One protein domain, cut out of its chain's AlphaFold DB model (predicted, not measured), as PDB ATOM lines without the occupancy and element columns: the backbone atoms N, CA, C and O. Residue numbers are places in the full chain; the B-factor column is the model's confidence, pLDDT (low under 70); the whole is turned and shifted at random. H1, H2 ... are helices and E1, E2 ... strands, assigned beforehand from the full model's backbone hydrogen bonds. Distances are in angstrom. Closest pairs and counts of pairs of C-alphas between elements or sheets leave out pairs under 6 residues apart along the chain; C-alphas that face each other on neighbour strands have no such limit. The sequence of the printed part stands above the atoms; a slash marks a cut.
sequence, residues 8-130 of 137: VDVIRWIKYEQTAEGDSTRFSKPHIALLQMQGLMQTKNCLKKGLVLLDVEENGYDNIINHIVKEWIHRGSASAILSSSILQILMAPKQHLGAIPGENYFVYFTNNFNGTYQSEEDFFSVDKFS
ATOM      1  N   VAL A   8    -105.110-120.090-144.803       63.00
ATOM      2  CA  VAL A   8    -106.336-120.871-144.562       63.00
ATOM      3  C   VAL A   8    -105.985-122.235-143.980       63.00
ATOM      4  O   VAL A   8    -105.048-122.889-144.442       63.00
ATOM      5  N   ASP A   9    -106.761-122.682-142.997       65.69
ATOM      6  CA  ASP A   9    -106.644-124.028-142.440       65.69
ATOM      7  C   ASP A   9    -107.247-125.077-143.378       65.69
ATOM      8  O   ASP A   9    -108.447-125.072-143.660       65.69
ATOM      9  N   VAL A  10    -106.422-126.027-143.818       71.00
ATOM     10  CA  VAL A  10    -106.850-127.092-144.743       71.00
ATOM     11  C   VAL A  10    -107.035-128.434-144.029       71.00
ATOM     12  O   VAL A  10    -107.880-129.233-144.426       71.00
ATOM     13  N   ILE A  11    -106.270-128.702-142.964       80.31
ATOM     14  CA  ILE A  11    -106.221-130.000-142.272       80.31
ATOM     15  C   ILE A  11    -106.075-129.782-140.761       80.31
ATOM     16  O   ILE A  11    -105.395-128.853-140.328       80.31
ATOM     17  N   ARG A  12    -106.668-130.665-139.947       81.56
ATOM     18  CA  ARG A  12    -106.441-130.744-138.495       81.56
ATOM     19  C   ARG A  12    -106.158-132.171-138.034       81.56
ATOM     20  O   ARG A  12    -106.619-133.133-138.646       81.56
ATOM     21  N   TRP A  13    -105.479-132.284-136.896       83.94
ATOM     22  CA  TRP A  13    -105.069-133.556-136.309       83.94
ATOM     23  C   TRP A  13    -105.423-133.638-134.824       83.94
ATOM     24  O   TRP A  13    -104.841-132.942-133.997       83.94
ATOM     25  N   ILE A  14    -106.368-134.517-134.477       85.31
ATOM     26  CA  ILE A  14    -106.696-134.872-133.086       85.31
ATOM     27  C   ILE A  14    -106.825-136.391-133.040       85.31
ATOM     28  O   ILE A  14    -107.907-136.932-133.270       85.31
ATOM     29  N   LYS A  15    -105.698-137.083-132.816       86.88
ATOM     30  CA  LYS A  15    -105.519-138.546-132.967       86.88
ATOM     31  C   LYS A  15    -105.710-139.076-134.403       86.88
ATOM     32  O   LYS A  15    -104.983-139.976-134.806       86.88
ATOM     33  N   TYR A  16    -106.646-138.510-135.157       89.75
ATOM     34  CA  TYR A  16    -106.960-138.789-136.555       89.75
ATOM     35  C   TYR A  16    -106.879-137.498-137.380       89.75
ATOM     36  O   TYR A  16    -107.058-136.404-136.833       89.75
ATOM     37  N   GLU A  17    -106.631-137.637-138.679       86.50
ATOM     38  CA  GLU A  17    -106.638-136.539-139.645       86.50
ATOM     39  C   GLU A  17    -108.072-136.198-140.069       86.50
ATOM     40  O   GLU A  17    -108.926-137.078-140.225       86.50
ATOM     41  N   GLN A  18    -108.337-134.905-140.253       83.88
ATOM     42  CA  GLN A  18    -109.549-134.385-140.876       83.88
ATOM     43  C   GLN A  18    -109.204-133.228-141.809       83.88
ATOM     44  O   GLN A  18    -108.451-132.330-141.436       83.88
ATOM     45  N   THR A  19    -109.824-133.210-142.981       82.31
ATOM     46  CA  THR A  19    -109.574-132.233-144.049       82.31
ATOM     47  C   THR A  19    -110.792-131.328-144.203       82.31
ATOM     48  O   THR A  19    -111.925-131.780-144.022       82.31
ATOM     49  N   ALA A  20    -110.584-130.048-144.497       77.62
ATOM     50  CA  ALA A  20    -111.657-129.122-144.836       77.62
ATOM     51  C   ALA A  20    -112.324-129.539-146.160       77.62
ATOM     52  O   ALA A  20    -111.649-129.821-147.147       77.62
ATOM     53  N   GLU A  21    -113.654-129.561-146.194       78.62
ATOM     54  CA  GLU A  21    -114.460-129.912-147.365       78.62
ATOM     55  C   GLU A  21    -115.567-128.878-147.607       78.62
ATOM     56  O   GLU A  21    -115.958-128.135-146.702       78.62
ATOM     57  N   GLY A  22    -116.119-128.887-148.827       68.56
ATOM     58  CA  GLY A  22    -117.269-128.064-149.206       68.56
ATOM     59  C   GLY A  22    -116.981-126.581-149.015       68.56
ATOM     60  O   GLY A  22    -117.640-125.945-148.200       68.56
ATOM     61  N   ASP A  23    -115.954-126.074-149.694       68.12
ATOM     62  CA  ASP A  23    -115.534-124.670-149.637       68.12
ATOM     63  C   ASP A  23    -115.254-124.173-148.211       68.12
ATOM     64  O   ASP A  23    -115.650-123.080-147.821       68.12
ATOM     65  N   SER A  24    -114.559-124.986-147.407       66.00
ATOM     66  CA  SER A  24    -114.182-124.669-146.017       66.00
ATOM     67  C   SER A  24    -115.357-124.482-145.037       66.00
ATOM     68  O   SER A  24    -115.232-123.820-144.005       66.00
ATOM     69  N   THR A  25    -116.499-125.123-145.310       69.38
ATOM     70  CA  THR A  25    -117.684-125.066-144.430       69.38
ATOM     71  C   THR A  25    -117.761-126.209-143.417       69.38
ATOM     72  O   THR A  25    -118.416-126.070-142.384       69.38
ATOM     73  N   ARG A  26    -117.098-127.346-143.675       79.50
ATOM     74  CA  ARG A  26    -117.102-128.515-142.777       79.50
ATOM     75  C   ARG A  26    -115.776-129.279-142.806       79.50
ATOM     76  O   ARG A  26    -115.026-129.185-143.768       79.50
ATOM     77  N   PHE A  27    -115.530-130.095-141.782       83.94
ATOM     78  CA  PHE A  27    -114.455-131.094-141.793       83.94
ATOM     79  C   PHE A  27    -114.960-132.456-142.283       83.94
ATOM     80  O   PHE A  27    -116.115-132.824-142.047       83.94
ATOM     81  N   SER A  28    -114.066-133.223-142.906       86.88
ATOM     82  CA  SER A  28    -114.270-134.625-143.261       86.88
ATOM     83  C   SER A  28    -114.384-135.528-142.023       86.88
ATOM     84  O   SER A  28    -114.162-135.114-140.874       86.88
ATOM     85  N   LYS A  29    -114.740-136.802-142.238       90.56
ATOM     86  CA  LYS A  29    -114.717-137.809-141.167       90.56
ATOM     87  C   LYS A  29    -113.269-138.074-140.717       90.56
ATOM     88  O   LYS A  29    -112.373-138.110-141.561       90.56
ATOM     89  N   PRO A  30    -113.033-138.297-139.410       92.00
ATOM     90  CA  PRO A  30    -111.704-138.625-138.905       92.00
ATOM     91  C   PRO A  30    -111.180-139.910-139.550       92.00
ATOM     92  O   PRO A  30    -111.883-140.922-139.574       92.00
ATOM     93  N   HIS A  31    -109.949-139.869-140.052       89.44
ATOM     94  CA  HIS A  31    -109.293-141.009-140.686       89.44
ATOM     95  C   HIS A  31    -107.811-141.113-140.294       89.44
ATOM     96  O   HIS A  31    -107.223-140.193-139.728       89.44
ATOM     97  N   ILE A  32    -107.208-142.280-140.528       92.94
ATOM     98  CA  ILE A  32    -105.767-142.479-140.330       92.94
ATOM     99  C   ILE A  32    -105.067-141.920-141.567       92.94
ATOM    100  O   ILE A  32    -105.374-142.372-142.670       92.94
ATOM    101  N   ALA A  33    -104.150-140.965-141.409       85.38
ATOM    102  CA  ALA A  33    -103.459-140.442-142.580       85.38
ATOM    103  C   ALA A  33    -102.426-141.415-143.137       85.38
ATOM    104  O   ALA A  33    -101.790-142.191-142.417       85.38
ATOM    105  N   LEU A  34    -102.217-141.285-144.440       87.94
ATOM    106  CA  LEU A  34    -101.180-141.971-145.189       87.94
ATOM    107  C   LEU A  34    -100.177-140.926-145.672       87.94
ATOM    108  O   LEU A  34    -100.438-140.178-146.610       87.94
ATOM    109  N   LEU A  35     -99.019-140.871-145.017       82.44
ATOM    110  CA  LEU A  35     -97.953-139.948-145.389       82.44
ATOM    111  C   LEU A  35     -97.223-140.446-146.640       82.44
ATOM    112  O   LEU A  35     -96.782-141.596-146.710       82.44
ATOM    113  N   GLN A  36     -97.033-139.557-147.610       85.38
ATOM    114  CA  GLN A  36     -96.213-139.841-148.782       85.38
ATOM    115  C   GLN A  36     -94.723-139.882-148.406       85.38
ATOM    116  O   GLN A  36     -94.212-138.996-147.715       85.38
ATOM    117  N   MET A  37     -93.990-140.877-148.919       87.75
ATOM    118  CA  MET A  37     -92.552-141.050-148.650       87.75
ATOM    119  C   MET A  37     -91.730-139.806-149.020       87.75
ATOM    120  O   MET A  37     -90.812-139.427-148.296       87.75
ATOM    121  N   GLN A  38     -92.072-139.145-150.128       85.44
ATOM    122  CA  GLN A  38     -91.404-137.914-150.547       85.44
ATOM    123  C   GLN A  38     -91.550-136.805-149.496       85.44
ATOM    124  O   GLN A  38     -90.547-136.192-149.130       85.44
ATOM    125  N   GLY A  39     -92.757-136.606-148.958       79.69
ATOM    126  CA  GLY A  39     -93.008-135.639-147.887       79.69
ATOM    127  C   GLY A  39     -92.232-135.974-146.611       79.69
ATOM    128  O   GLY A  39     -91.640-135.090-145.989       79.69
ATOM    129  N   LEU A  40     -92.114-137.262-146.264       83.44
ATOM    130  CA  LEU A  40     -91.308-137.698-145.119       83.44
ATOM    131  C   LEU A  40     -89.811-137.400-145.317       83.44
ATOM    132  O   LEU A  40     -89.131-136.929-144.403       83.44
ATOM    133  N   MET A  41     -89.289-137.642-146.520       85.75
ATOM    134  CA  MET A  41     -87.886-137.375-146.849       85.75
ATOM    135  C   MET A  41     -87.574-135.878-146.898       85.75
ATOM    136  O   MET A  41     -86.510-135.462-146.429       85.75
ATOM    137  N   GLN A  42     -88.498-135.060-147.407       83.88
ATOM    138  CA  GLN A  42     -88.403-133.603-147.328       83.88
ATOM    139  C   GLN A  42     -88.409-133.139-145.870       83.88
ATOM    140  O   GLN A  42     -87.484-132.443-145.464       83.88
ATOM    141  N   THR A  43     -89.341-133.632-145.050       81.88
ATOM    142  CA  THR A  43     -89.417-133.304-143.615       81.88
ATOM    143  C   THR A  43     -88.114-133.632-142.887       81.88
ATOM    144  O   THR A  43     -87.566-132.798-142.169       81.88
ATOM    145  N   LYS A  44     -87.542-134.819-143.127       87.56
ATOM    146  CA  LYS A  44     -86.226-135.200-142.592       87.56
ATOM    147  C   LYS A  44     -85.132-134.206-142.989       87.56
ATOM    148  O   LYS A  44     -84.268-133.890-142.173       87.56
ATOM    149  N   ASN A  45     -85.128-133.740-144.235       84.94
ATOM    150  CA  ASN A  45     -84.155-132.752-144.696       84.94
ATOM    151  C   ASN A  45     -84.385-131.383-144.043       84.94
ATOM    152  O   ASN A  45     -83.404-130.746-143.654       84.94
ATOM    153  N   CYS A  46     -85.641-130.973-143.855       81.94
ATOM    154  CA  CYS A  46     -86.003-129.741-143.156       81.94
ATOM    155  C   CYS A  46     -85.566-129.776-141.689       81.94
ATOM    156  O   CYS A  46     -84.975-128.815-141.221       81.94
ATOM    157  N   LEU A  47     -85.722-130.897-140.983       86.25
ATOM    158  CA  LEU A  47     -85.213-131.026-139.610       86.25
ATOM    159  C   LEU A  47     -83.680-131.017-139.537       86.25
ATOM    160  O   LEU A  47     -83.105-130.538-138.566       86.25
ATOM    161  N   LYS A  48     -82.995-131.543-140.559       86.38
ATOM    162  CA  LYS A  48     -81.524-131.590-140.592       86.38
ATOM    163  C   LYS A  48     -80.865-130.257-140.936       86.38
ATOM    164  O   LYS A  48     -79.750-130.014-140.488       86.38
ATOM    165  N   LYS A  49     -81.482-129.467-141.817       83.94
ATOM    166  CA  LYS A  49     -80.881-128.248-142.392       83.94
ATOM    167  C   LYS A  49     -81.635-126.970-142.042       83.94
ATOM    168  O   LYS A  49     -81.113-125.886-142.273       83.94
ATOM    169  N   GLY A  50     -82.869-127.097-141.572       84.00
ATOM    170  CA  GLY A  50     -83.739-125.979-141.258       84.00
ATOM    171  C   GLY A  50     -83.357-125.283-139.961       84.00
ATOM    172  O   GLY A  50     -82.455-125.687-139.225       84.00
ATOM    173  N   LEU A  51     -84.075-124.198-139.698       85.00
ATOM    174  CA  LEU A  51     -83.965-123.455-138.456       85.00
ATOM    175  C   LEU A  51     -84.771-124.174-137.369       85.00
ATOM    176  O   LEU A  51     -85.982-124.331-137.502       85.00
ATOM    177  N   VAL A  52     -84.088-124.586-136.302       87.44
ATOM    178  CA  VAL A  52     -84.701-125.140-135.091       87.44
ATOM    179  C   VAL A  52     -84.359-124.203-133.939       87.44
ATOM    180  O   VAL A  52     -83.178-123.989-133.657       87.44
ATOM    181  N   LEU A  53     -85.389-123.629-133.322       87.50
ATOM    182  CA  LEU A  53     -85.292-122.779-132.140       87.50
ATOM    183  C   LEU A  53     -86.095-123.455-131.028       87.50
ATOM    184  O   LEU A  53     -87.272-123.750-131.222       87.50
ATOM    185  N   LEU A  54     -85.442-123.736-129.903       89.25
ATOM    186  CA  LEU A  54     -86.041-124.348-128.716       89.25
ATOM    187  C   LEU A  54     -85.992-123.332-127.576       89.25
ATOM    188  O   LEU A  54     -85.110-122.474-127.579       89.25
ATOM    189  N   ASP A  55     -86.933-123.432-126.637       89.25
ATOM    190  CA  ASP A  55     -86.993-122.584-125.439       89.25
ATOM    191  C   ASP A  55     -86.969-121.075-125.753       89.25
ATOM    192  O   ASP A  55     -86.311-120.276-125.090       89.25
ATOM    193  N   VAL A  56     -87.678-120.674-126.812       90.06
ATOM    194  CA  VAL A  56     -87.771-119.268-127.217       90.06
ATOM    195  C   VAL A  56     -88.599-118.491-126.191       90.06
ATOM    196  O   VAL A  56     -89.777-118.769-126.003       90.06
ATOM    197  N   GLU A  57     -88.000-117.469-125.577       90.50
ATOM    198  CA  GLU A  57     -88.636-116.629-124.543       90.50
ATOM    199  C   GLU A  57     -89.595-115.555-125.104       90.50
ATOM    200  O   GLU A  57     -90.139-114.731-124.364       90.50
ATOM    201  N   GLU A  58     -89.815-115.542-126.420       90.88
ATOM    202  CA  GLU A  58     -90.709-114.591-127.079       90.88
ATOM    203  C   GLU A  58     -92.175-114.972-126.880       90.88
ATOM    204  O   GLU A  58     -92.607-116.079-127.202       90.88
ATOM    205  N   ASN A  59     -92.969-114.003-126.432       89.31
ATOM    206  CA  ASN A  59     -94.407-114.162-126.273       89.31
ATOM    207  C   ASN A  59     -95.157-113.447-127.395       89.31
ATOM    208  O   ASN A  59     -94.891-112.282-127.696       89.31
ATOM    209  N   GLY A  60     -96.154-114.128-127.958       87.88
ATOM    210  CA  GLY A  60     -97.016-113.585-129.003       87.88
ATOM    211  C   GLY A  60     -96.497-113.850-130.416       87.88
ATOM    212  O   GLY A  60     -95.298-113.854-130.684       87.88
ATOM    213  N   TYR A  61     -97.441-114.066-131.335       87.25
ATOM    214  CA  TYR A  61     -97.158-114.481-132.708       87.25
ATOM    215  C   TYR A  61     -96.181-113.540-133.424       87.25
ATOM    216  O   TYR A  61     -95.193-113.998-133.993       87.25
ATOM    217  N   ASP A  62     -96.412-112.229-133.346       89.56
ATOM    218  CA  ASP A  62     -95.604-111.243-134.066       89.56
ATOM    219  C   ASP A  62     -94.145-111.238-133.602       89.56
ATOM    220  O   ASP A  62     -93.230-111.160-134.424       89.56
ATOM    221  N   ASN A  63     -93.908-111.369-132.296       90.88
ATOM    222  CA  ASN A  63     -92.561-111.409-131.727       90.88
ATOM    223  C   ASN A  63     -91.822-112.679-132.154       90.88
ATOM    224  O   ASN A  63     -90.687-112.604-132.628       90.88
ATOM    225  N   ILE A  64     -92.503-113.827-132.100       91.19
ATOM    226  CA  ILE A  64     -91.971-115.115-132.555       91.19
ATOM    227  C   ILE A  64     -91.607-115.051-134.048       91.19
ATOM    228  O   ILE A  64     -90.500-115.421-134.433       91.19
ATOM    229  N   ILE A  65     -92.499-114.533-134.899       90.69
ATOM    230  CA  ILE A  65     -92.249-114.400-136.342       90.69
ATOM    231  C   ILE A  65     -91.061-113.476-136.625       90.69
ATOM    232  O   ILE A  65     -90.194-113.812-137.436       90.69
ATOM    233  N   ASN A  66     -90.981-112.334-135.940       91.62
ATOM    234  CA  ASN A  66     -89.852-111.419-136.079       91.62
ATOM    235  C   ASN A  66     -88.529-112.078-135.667       91.62
ATOM    236  O   ASN A  66     -87.524-111.906-136.357       91.62
ATOM    237  N   HIS A  67     -88.518-112.839-134.571       92.69
ATOM    238  CA  HIS A  67     -87.338-113.569-134.116       92.69
ATOM    239  C   HIS A  67     -86.899-114.614-135.155       92.69
ATOM    240  O   HIS A  67     -85.740-114.636-135.566       92.69
ATOM    241  N   ILE A  68     -87.837-115.397-135.685       90.69
ATOM    242  CA  ILE A  68     -87.556-116.417-136.704       90.69
ATOM    243  C   ILE A  68     -86.958-115.802-137.976       90.69
ATOM    244  O   ILE A  68     -85.961-116.303-138.498       90.69
ATOM    245  N   VAL A  69     -87.521-114.692-138.469       90.38
ATOM    246  CA  VAL A  69     -86.997-114.020-139.669       90.38
ATOM    247  C   VAL A  69     -85.601-113.444-139.427       90.38
ATOM    248  O   VAL A  69     -84.744-113.558-140.306       90.38
ATOM    249  N   LYS A  70     -85.331-112.883-138.240       91.69
ATOM    250  CA  LYS A  70     -83.982-112.424-137.866       91.69
ATOM    251  C   LYS A  70     -82.973-113.573-137.900       91.69
ATOM    252  O   LYS A  70     -81.917-113.430-138.515       91.69
ATOM    253  N   GLU A  71     -83.323-114.719-137.324       90.12
ATOM    254  CA  GLU A  71     -82.466-115.907-137.304       90.12
ATOM    255  C   GLU A  71     -82.228-116.493-138.703       90.12
ATOM    256  O   GLU A  71     -81.108-116.895-139.031       90.12
ATOM    257  N   TRP A  72     -83.232-116.478-139.586       88.50
ATOM    258  CA  TRP A  72     -83.031-116.882-140.981       88.50
ATOM    259  C   TRP A  72     -82.039-116.000-141.726       88.50
ATOM    260  O   TRP A  72     -81.237-116.522-142.504       88.50
ATOM    261  N   ILE A  73     -82.079-114.686-141.506       87.94
ATOM    262  CA  ILE A  73     -81.117-113.763-142.116       87.94
ATOM    263  C   ILE A  73     -79.728-113.994-141.517       87.94
ATOM    264  O   ILE A  73     -78.756-114.093-142.264       87.94
ATOM    265  N   HIS A  74     -79.634-114.140-140.192       90.25
ATOM    266  CA  HIS A  74     -78.369-114.369-139.492       90.25
ATOM    267  C   HIS A  74     -77.644-115.628-139.992       90.25
ATOM    268  O   HIS A  74     -76.440-115.598-140.237       90.25
ATOM    269  N   ARG A  75     -78.385-116.715-140.238       84.50
ATOM    270  CA  ARG A  75     -77.848-117.972-140.788       84.50
ATOM    271  C   ARG A  75     -77.660-117.964-142.309       84.50
ATOM    272  O   ARG A  75     -77.298-118.992-142.876       84.50
ATOM    273  N   GLY A  76     -77.966-116.857-142.987       83.44
ATOM    274  CA  GLY A  76     -77.915-116.757-144.449       83.44
ATOM    275  C   GLY A  76     -78.946-117.632-145.175       83.44
ATOM    276  O   GLY A  76     -78.805-117.885-146.368       83.44
ATOM    277  N   SER A  77     -79.980-118.106-144.472       75.75
ATOM    278  CA  SER A  77     -81.072-118.910-145.044       75.75
ATOM    279  C   SER A  77     -82.086-118.061-145.817       75.75
ATOM    280  O   SER A  77     -82.792-118.580-146.678       75.75
ATOM    281  N   ALA A  78     -82.147-116.757-145.537       78.00
ATOM    282  CA  ALA A  78     -82.957-115.792-146.271       78.00
ATOM    283  C   ALA A  78     -82.160-114.513-146.559       78.00
ATOM    284  O   ALA A  78     -81.356-114.063-145.742       78.00
ATOM    285  N   SER A  79     -82.412-113.898-147.716       79.25
ATOM    286  CA  SER A  79     -81.851-112.583-148.037       79.25
ATOM    287  C   SER A  79     -82.545-111.493-147.223       79.25
ATOM    288  O   SER A  79     -83.776-111.458-147.153       79.25
ATOM    289  N   ALA A  80     -81.771-110.550-146.683       82.56
ATOM    290  CA  ALA A  80     -82.298-109.406-145.941       82.56
ATOM    291  C   ALA A  80     -83.300-108.577-146.765       82.56
ATOM    292  O   ALA A  80     -84.261-108.046-146.212       82.56
ATOM    293  N   ILE A  81     -83.135-108.532-148.091       77.69
ATOM    294  CA  ILE A  81     -84.033-107.819-149.014       77.69
ATOM    295  C   ILE A  81     -85.439-108.443-149.018       77.69
ATOM    296  O   ILE A  81     -86.430-107.736-149.166       77.69
ATOM    297  N   LEU A  82     -85.537-109.763-148.834       77.50
ATOM    298  CA  LEU A  82     -86.805-110.499-148.857       77.50
ATOM    299  C   LEU A  82     -87.503-110.542-147.492       77.50
ATOM    300  O   LEU A  82     -88.644-110.991-147.411       77.50
ATOM    301  N   SER A  83     -86.841-110.076-146.432       82.19
ATOM    302  CA  SER A  83     -87.347-110.150-145.057       82.19
ATOM    303  C   SER A  83     -88.711-109.481-144.878       82.19
ATOM    304  O   SER A  83     -89.606-110.074-144.285       82.19
ATOM    305  N   SER A  84     -88.906-108.297-145.463       81.62
ATOM    306  CA  SER A  84     -90.171-107.555-145.415       81.62
ATOM    307  C   SER A  84     -91.311-108.322-146.082       81.62
ATOM    308  O   SER A  84     -92.397-108.435-145.518       81.62
ATOM    309  N   SER A  85     -91.051-108.920-147.246       80.25
ATOM    310  CA  SER A  85     -92.013-109.758-147.965       80.25
ATOM    311  C   SER A  85     -92.365-111.023-147.184       80.25
ATOM    312  O   SER A  85     -93.526-111.420-147.155       80.25
ATOM    313  N   ILE A  86     -91.382-111.660-146.539       81.12
ATOM    314  CA  ILE A  86     -91.602-112.853-145.708       81.12
ATOM    315  C   ILE A  86     -92.458-112.498-144.489       81.12
ATOM    316  O   ILE A  86     -93.449-113.178-144.228       81.12
ATOM    317  N   LEU A  87     -92.127-111.411-143.787       83.88
ATOM    318  CA  LEU A  87     -92.910-110.921-142.651       83.88
ATOM    319  C   LEU A  87     -94.348-110.608-143.063       83.88
ATOM    320  O   LEU A  87     -95.276-111.072-142.411       83.88
ATOM    321  N   GLN A  88     -94.540-109.911-144.185       81.62
ATOM    322  CA  GLN A  88     -95.870-109.601-144.709       81.62
ATOM    323  C   GLN A  88     -96.697-110.866-144.990       81.62
ATOM    324  O   GLN A  88     -97.898-110.885-144.737       81.62
ATOM    325  N   ILE A  89     -96.071-111.923-145.519       79.81
ATOM    326  CA  ILE A  89     -96.748-113.198-145.793       79.81
ATOM    327  C   ILE A  89     -97.115-113.911-144.491       79.81
ATOM    328  O   ILE A  89     -98.228-114.409-144.373       79.81
ATOM    329  N   LEU A  90     -96.211-113.965-143.513       82.50
ATOM    330  CA  LEU A  90     -96.463-114.661-142.248       82.50
ATOM    331  C   LEU A  90     -97.488-113.936-141.370       82.50
ATOM    332  O   LEU A  90     -98.359-114.562-140.765       82.50
ATOM    333  N   MET A  91     -97.430-112.608-141.350       83.25
ATOM    334  CA  MET A  91     -98.373-111.751-140.630       83.25
ATOM    335  C   MET A  91     -99.721-111.603-141.346       83.25
ATOM    336  O   MET A  91    -100.605-110.910-140.847       83.25
ATOM    337  N   ALA A  92     -99.911-112.262-142.493       79.62
ATOM    338  CA  ALA A  92    -101.199-112.313-143.163       79.62
ATOM    339  C   ALA A  92    -102.307-112.817-142.213       79.62
ATOM    340  O   ALA A  92    -102.053-113.695-141.370       79.62
ATOM    341  N   PRO A  93    -103.540-112.290-142.355       75.00
ATOM    342  CA  PRO A  93    -104.678-112.757-141.580       75.00
ATOM    343  C   PRO A  93    -104.886-114.259-141.800       75.00
ATOM    344  O   PRO A  93    -104.721-114.776-142.909       75.00
ATOM    345  N   LYS A  94    -105.231-114.953-140.713       74.50
ATOM    346  CA  LYS A  94    -105.463-116.399-140.687       74.50
ATOM    347  C   LYS A  94    -106.960-116.656-140.619       74.50
ATOM    348  O   LYS A  94    -107.653-116.027-139.821       74.50
ATOM    349  N   GLN A  95    -107.447-117.548-141.467       69.94
ATOM    350  CA  GLN A  95    -108.845-117.942-141.523       69.94
ATOM    351  C   GLN A  95    -108.988-119.412-141.154       69.94
ATOM    352  O   GLN A  95    -108.361-120.293-141.743       69.94
ATOM    353  N   HIS A  96    -109.853-119.647-140.177       72.38
ATOM    354  CA  HIS A  96    -110.194-120.973-139.693       72.38
ATOM    355  C   HIS A  96    -111.499-121.451-140.335       72.38
ATOM    356  O   HIS A  96    -112.333-120.652-140.770       72.38
ATOM    357  N   LEU A  97    -111.690-122.770-140.358       66.88
ATOM    358  CA  LEU A  97    -112.934-123.378-140.821       66.88
ATOM    359  C   LEU A  97    -114.140-122.857-140.010       66.88
ATOM    360  O   LEU A  97    -114.076-122.791-138.783       66.88
ATOM    361  N   GLY A  98    -115.254-122.561-140.690       58.78
ATOM    362  CA  GLY A  98    -116.487-122.061-140.059       58.78
ATOM    363  C   GLY A  98    -116.728-120.559-140.229       58.78
ATOM    364  O   GLY A  98    -117.612-120.000-139.583       58.78
ATOM    365  N   ALA A  99    -115.970-119.903-141.107       56.50
ATOM    366  CA  ALA A  99    -116.276-118.554-141.554       56.50
ATOM    367  C   ALA A  99    -117.672-118.489-142.214       56.50
ATOM    368  O   ALA A  99    -118.001-119.290-143.088       56.50
ATOM    369  N   ILE A 100    -118.506-117.540-141.784       51.66
ATOM    370  CA  ILE A 100    -119.912-117.428-142.201       51.66
ATOM    371  C   ILE A 100    -120.004-116.658-143.535       51.66
ATOM    372  O   ILE A 100    -119.420-115.567-143.631       51.66
ATOM    373  N   PRO A 101    -120.731-117.176-144.555       45.56
ATOM    374  CA  PRO A 101    -121.012-116.470-145.808       45.56
ATOM    375  C   PRO A 101    -121.528-115.046-145.576       45.56
ATOM    376  O   PRO A 101    -122.579-114.864-144.971       45.56
ATOM    377  N   GLY A 102    -120.790-114.039-146.055       50.75
ATOM    378  CA  GLY A 102    -121.170-112.622-145.949       50.75
ATOM    379  C   GLY A 102    -120.649-111.864-144.719       50.75
ATOM    380  O   GLY A 102    -120.743-110.641-144.712       50.75
ATOM    381  N   GLU A 103    -120.051-112.541-143.732       54.50
ATOM    382  CA  GLU A 103    -119.351-111.884-142.611       54.50
ATOM    383  C   GLU A 103    -117.836-112.101-142.683       54.50
ATOM    384  O   GLU A 103    -117.077-111.137-142.678       54.50
ATOM    385  N   ASN A 104    -117.392-113.359-142.796       50.78
ATOM    386  CA  ASN A 104    -115.966-113.724-142.787       50.78
ATOM    387  C   ASN A 104    -115.573-114.729-143.888       50.78
ATOM    388  O   ASN A 104    -114.434-115.187-143.929       50.78
ATOM    389  N   TYR A 105    -116.504-115.091-144.774       47.31
ATOM    390  CA  TYR A 105    -116.286-116.028-145.881       47.31
ATOM    391  C   TYR A 105    -115.570-115.350-147.048       47.31
ATOM    392  O   TYR A 105    -116.085-114.381-147.610       47.31
ATOM    393  N   PHE A 106    -114.421-115.883-147.458       46.34
ATOM    394  CA  PHE A 106    -113.852-115.567-148.763       46.34
ATOM    395  C   PHE A 106    -114.239-116.647-149.769       46.34
ATOM    396  O   PHE A 106    -113.946-117.827-149.603       46.34
ATOM    397  N   VAL A 107    -114.882-116.206-150.848       40.53
ATOM    398  CA  VAL A 107    -114.963-116.949-152.103       40.53
ATOM    399  C   VAL A 107    -113.538-117.020-152.649       40.53
ATOM    400  O   VAL A 107    -112.893-115.978-152.793       40.53
ATOM    401  N   TYR A 108    -113.025-118.217-152.946       38.56
ATOM    402  CA  TYR A 108    -111.817-118.350-153.759       38.56
ATOM    403  C   TYR A 108    -112.065-117.593-155.069       38.56
ATOM    404  O   TYR A 108    -112.828-118.048-155.917       38.56
ATOM    405  N   PHE A 109    -111.471-116.411-155.239       32.31
ATOM    406  CA  PHE A 109    -111.507-115.720-156.521       32.31
ATOM    407  C   PHE A 109    -110.576-116.462-157.487       32.31
ATOM    408  O   PHE A 109    -109.441-116.053-157.721       32.31
ATOM    409  N   THR A 110    -111.077-117.532-158.103       34.06
ATOM    410  CA  THR A 110    -110.744-117.779-159.503       34.06
ATOM    411  C   THR A 110    -111.409-116.645-160.268       34.06
ATOM    412  O   THR A 110    -112.631-116.580-160.262       34.06
ATOM    413  N   ASN A 111    -110.646-115.697-160.808       28.94
ATOM    414  CA  ASN A 111    -110.988-114.942-162.021       28.94
ATOM    415  C   ASN A 111    -109.895-113.909-162.295       28.94
ATOM    416  O   ASN A 111    -109.998-112.750-161.898       28.94
ATOM    417  N   ASN A 112    -108.822-114.362-162.949       26.11
ATOM    418  CA  ASN A 112    -108.299-113.743-164.177       26.11
ATOM    419  C   ASN A 112    -107.065-114.496-164.695       26.11
ATOM    420  O   ASN A 112    -106.008-113.918-164.932       26.11
ATOM    421  N   PHE A 113    -107.231-115.793-164.938       26.59
ATOM    422  CA  PHE A 113    -106.491-116.464-165.996       26.59
ATOM    423  C   PHE A 113    -107.537-117.081-166.920       26.59
ATOM    424  O   PHE A 113    -108.291-117.961-166.514       26.59
ATOM    425  N   ASN A 114    -107.621-116.573-168.152       27.36
ATOM    426  CA  ASN A 114    -108.347-117.209-169.253       27.36
ATOM    427  C   ASN A 114    -107.599-118.484-169.663       27.36
ATOM    428  O   ASN A 114    -106.998-118.563-170.731       27.36
ATOM    429  N   GLY A 115    -107.592-119.460-168.768       25.16
ATOM    430  CA  GLY A 115    -106.993-120.762-168.945       25.16
ATOM    431  C   GLY A 115    -107.892-121.761-168.247       25.16
ATOM    432  O   GLY A 115    -108.186-121.643-167.065       25.16
ATOM    433  N   THR A 116    -108.393-122.719-169.007       23.28
ATOM    434  CA  THR A 116    -109.044-123.916-168.488       23.28
ATOM    435  C   THR A 116    -108.078-124.643-167.551       23.28
ATOM    436  O   THR A 116    -107.107-125.232-168.025       23.28
ATOM    437  N   TYR A 117    -108.326-124.618-166.244       28.66
ATOM    438  CA  TYR A 117    -107.528-125.375-165.283       28.66
ATOM    439  C   TYR A 117    -108.035-126.812-165.188       28.66
ATOM    440  O   TYR A 117    -108.925-127.155-164.415       28.66
ATOM    441  N   GLN A 118    -107.426-127.659-166.012       25.28
ATOM    442  CA  GLN A 118    -106.892-128.904-165.487       25.28
ATOM    443  C   GLN A 118    -105.640-128.585-164.648       25.28
ATOM    444  O   GLN A 118    -104.914-127.651-164.979       25.28
ATOM    445  N   SER A 119    -105.375-129.414-163.634       24.58
ATOM    446  CA  SER A 119    -104.158-129.519-162.797       24.58
ATOM    447  C   SER A 119    -104.049-128.672-161.513       24.58
ATOM    448  O   SER A 119    -104.355-127.485-161.467       24.58
ATOM    449  N   GLU A 120    -103.587-129.364-160.464       29.94
ATOM    450  CA  GLU A 120    -103.433-129.018-159.038       29.94
ATOM    451  C   GLU A 120    -102.384-127.927-158.721       29.94
ATOM    452  O   GLU A 120    -101.950-127.802-157.577       29.94
ATOM    453  N   GLU A 121    -101.929-127.131-159.689       29.05
ATOM    454  CA  GLU A 121    -100.673-126.376-159.521       29.05
ATOM    455  C   GLU A 121    -100.792-124.958-158.925       29.05
ATOM    456  O   GLU A 121     -99.769-124.389-158.531       29.05
ATOM    457  N   ASP A 122    -102.003-124.416-158.756       24.91
ATOM    458  CA  ASP A 122    -102.217-123.063-158.203       24.91
ATOM    459  C   ASP A 122    -102.655-123.043-156.728       24.91
ATOM    460  O   ASP A 122    -102.853-121.976-156.136       24.91
ATOM    461  N   PHE A 123    -102.720-124.210-156.079       32.47
ATOM    462  CA  PHE A 123    -102.641-124.239-154.626       32.47
ATOM    463  C   PHE A 123    -101.230-123.753-154.279       32.47
ATOM    464  O   PHE A 123    -100.236-124.386-154.649       32.47
ATOM    465  N   PHE A 124    -101.104-122.643-153.546       32.41
ATOM    466  CA  PHE A 124     -99.903-122.440-152.740       32.41
ATOM    467  C   PHE A 124     -99.937-123.535-151.678       32.41
ATOM    468  O   PHE A 124    -100.355-123.324-150.543       32.41
ATOM    469  N   SER A 125     -99.571-124.748-152.091       30.33
ATOM    470  CA  SER A 125     -99.374-125.832-151.175       30.33
ATOM    471  C   SER A 125     -98.322-125.343-150.200       30.33
ATOM    472  O   SER A 125     -97.268-124.817-150.590       30.33
ATOM    473  N   VAL A 126     -98.632-125.507-148.921       35.47
ATOM    474  CA  VAL A 126     -97.699-125.307-147.814       35.47
ATOM    475  C   VAL A 126     -96.379-126.060-148.089       35.47
ATOM    476  O   VAL A 126     -95.329-125.658-147.597       35.47
ATOM    477  N   ASP A 127     -96.389-127.039-149.001       29.59
ATOM    478  CA  ASP A 127     -95.232-127.731-149.575       29.59
ATOM    479  C   ASP A 127     -94.151-126.811-150.180       29.59
ATOM    480  O   ASP A 127     -92.965-127.123-150.077       29.59
ATOM    481  N   LYS A 128     -94.489-125.652-150.773       28.92
ATOM    482  CA  LYS A 128     -93.469-124.700-151.287       28.92
ATOM    483  C   LYS A 128     -92.855-123.828-150.183       28.92
ATOM    484  O   LYS A 128     -91.759-123.302-150.361       28.92
ATOM    485  N   PHE A 129     -93.514-123.734-149.029       34.56
ATOM    486  CA  PHE A 129     -93.002-123.126-147.799       34.56
ATOM    487  C   PHE A 129     -92.613-124.197-146.764       34.56
ATOM    488  O   PHE A 129     -92.655-123.957-145.560       34.56
ATOM    489  N   SER A 130     -92.144-125.364-147.223       31.66
ATOM    490  CA  SER A 130     -91.638-126.466-146.382       31.66
ATOM    491  C   SER A 130     -90.486-126.072-145.424       31.66
ATOM    492  O   SER A 130     -90.053-126.869-144.594       31.66
TER     493      SER A 130
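What this domain is: This is residues 8 to 130 of the 137 residues of the protein "Band_3_cyto domain-containing protein" of Dictyocaulus viviparus (UniProt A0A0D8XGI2). The strand hairpin E1-E2, the helix H1 and the helical hairpin H2-H3 make an open frame round short H4; residues 109 to 124 stick out. Under half of the 123 printed residues are in named elements, ordered E1, E2, H1, H2, H3, H4, mostly helix. The whole is loose: radius of gyration of the C-alphas 17.6 A, spans 42 by 35 by 33 A.

How they stand to each other: Antiparallel E1, residues 11 to 14, and E2, residues 16 to 21, have N 12 and O 18 within hydrogen-bond range, 2.9 A. H2, residues 61 to 74, touches H3, residues 80 to 90, opposite ways at a shallow tilt of 26 degrees; their closest C-alphas, Ile 73 and Ala 80, are 5.9 A apart.

Where its parts are: E1 begins at C-alpha 11, (-106.221, -130.000, -142.272). H1, residues 37 to 49, is 18.4 A long; H2 is 20.0 A. H4, residues 126 to 129, ends at C-alpha 129, (-93.002, -123.126, -147.799).

The domain as a whole: The link from H3 to H4 is long; 41 printed residues have pLDDT under 70, among them residues 97 to 130.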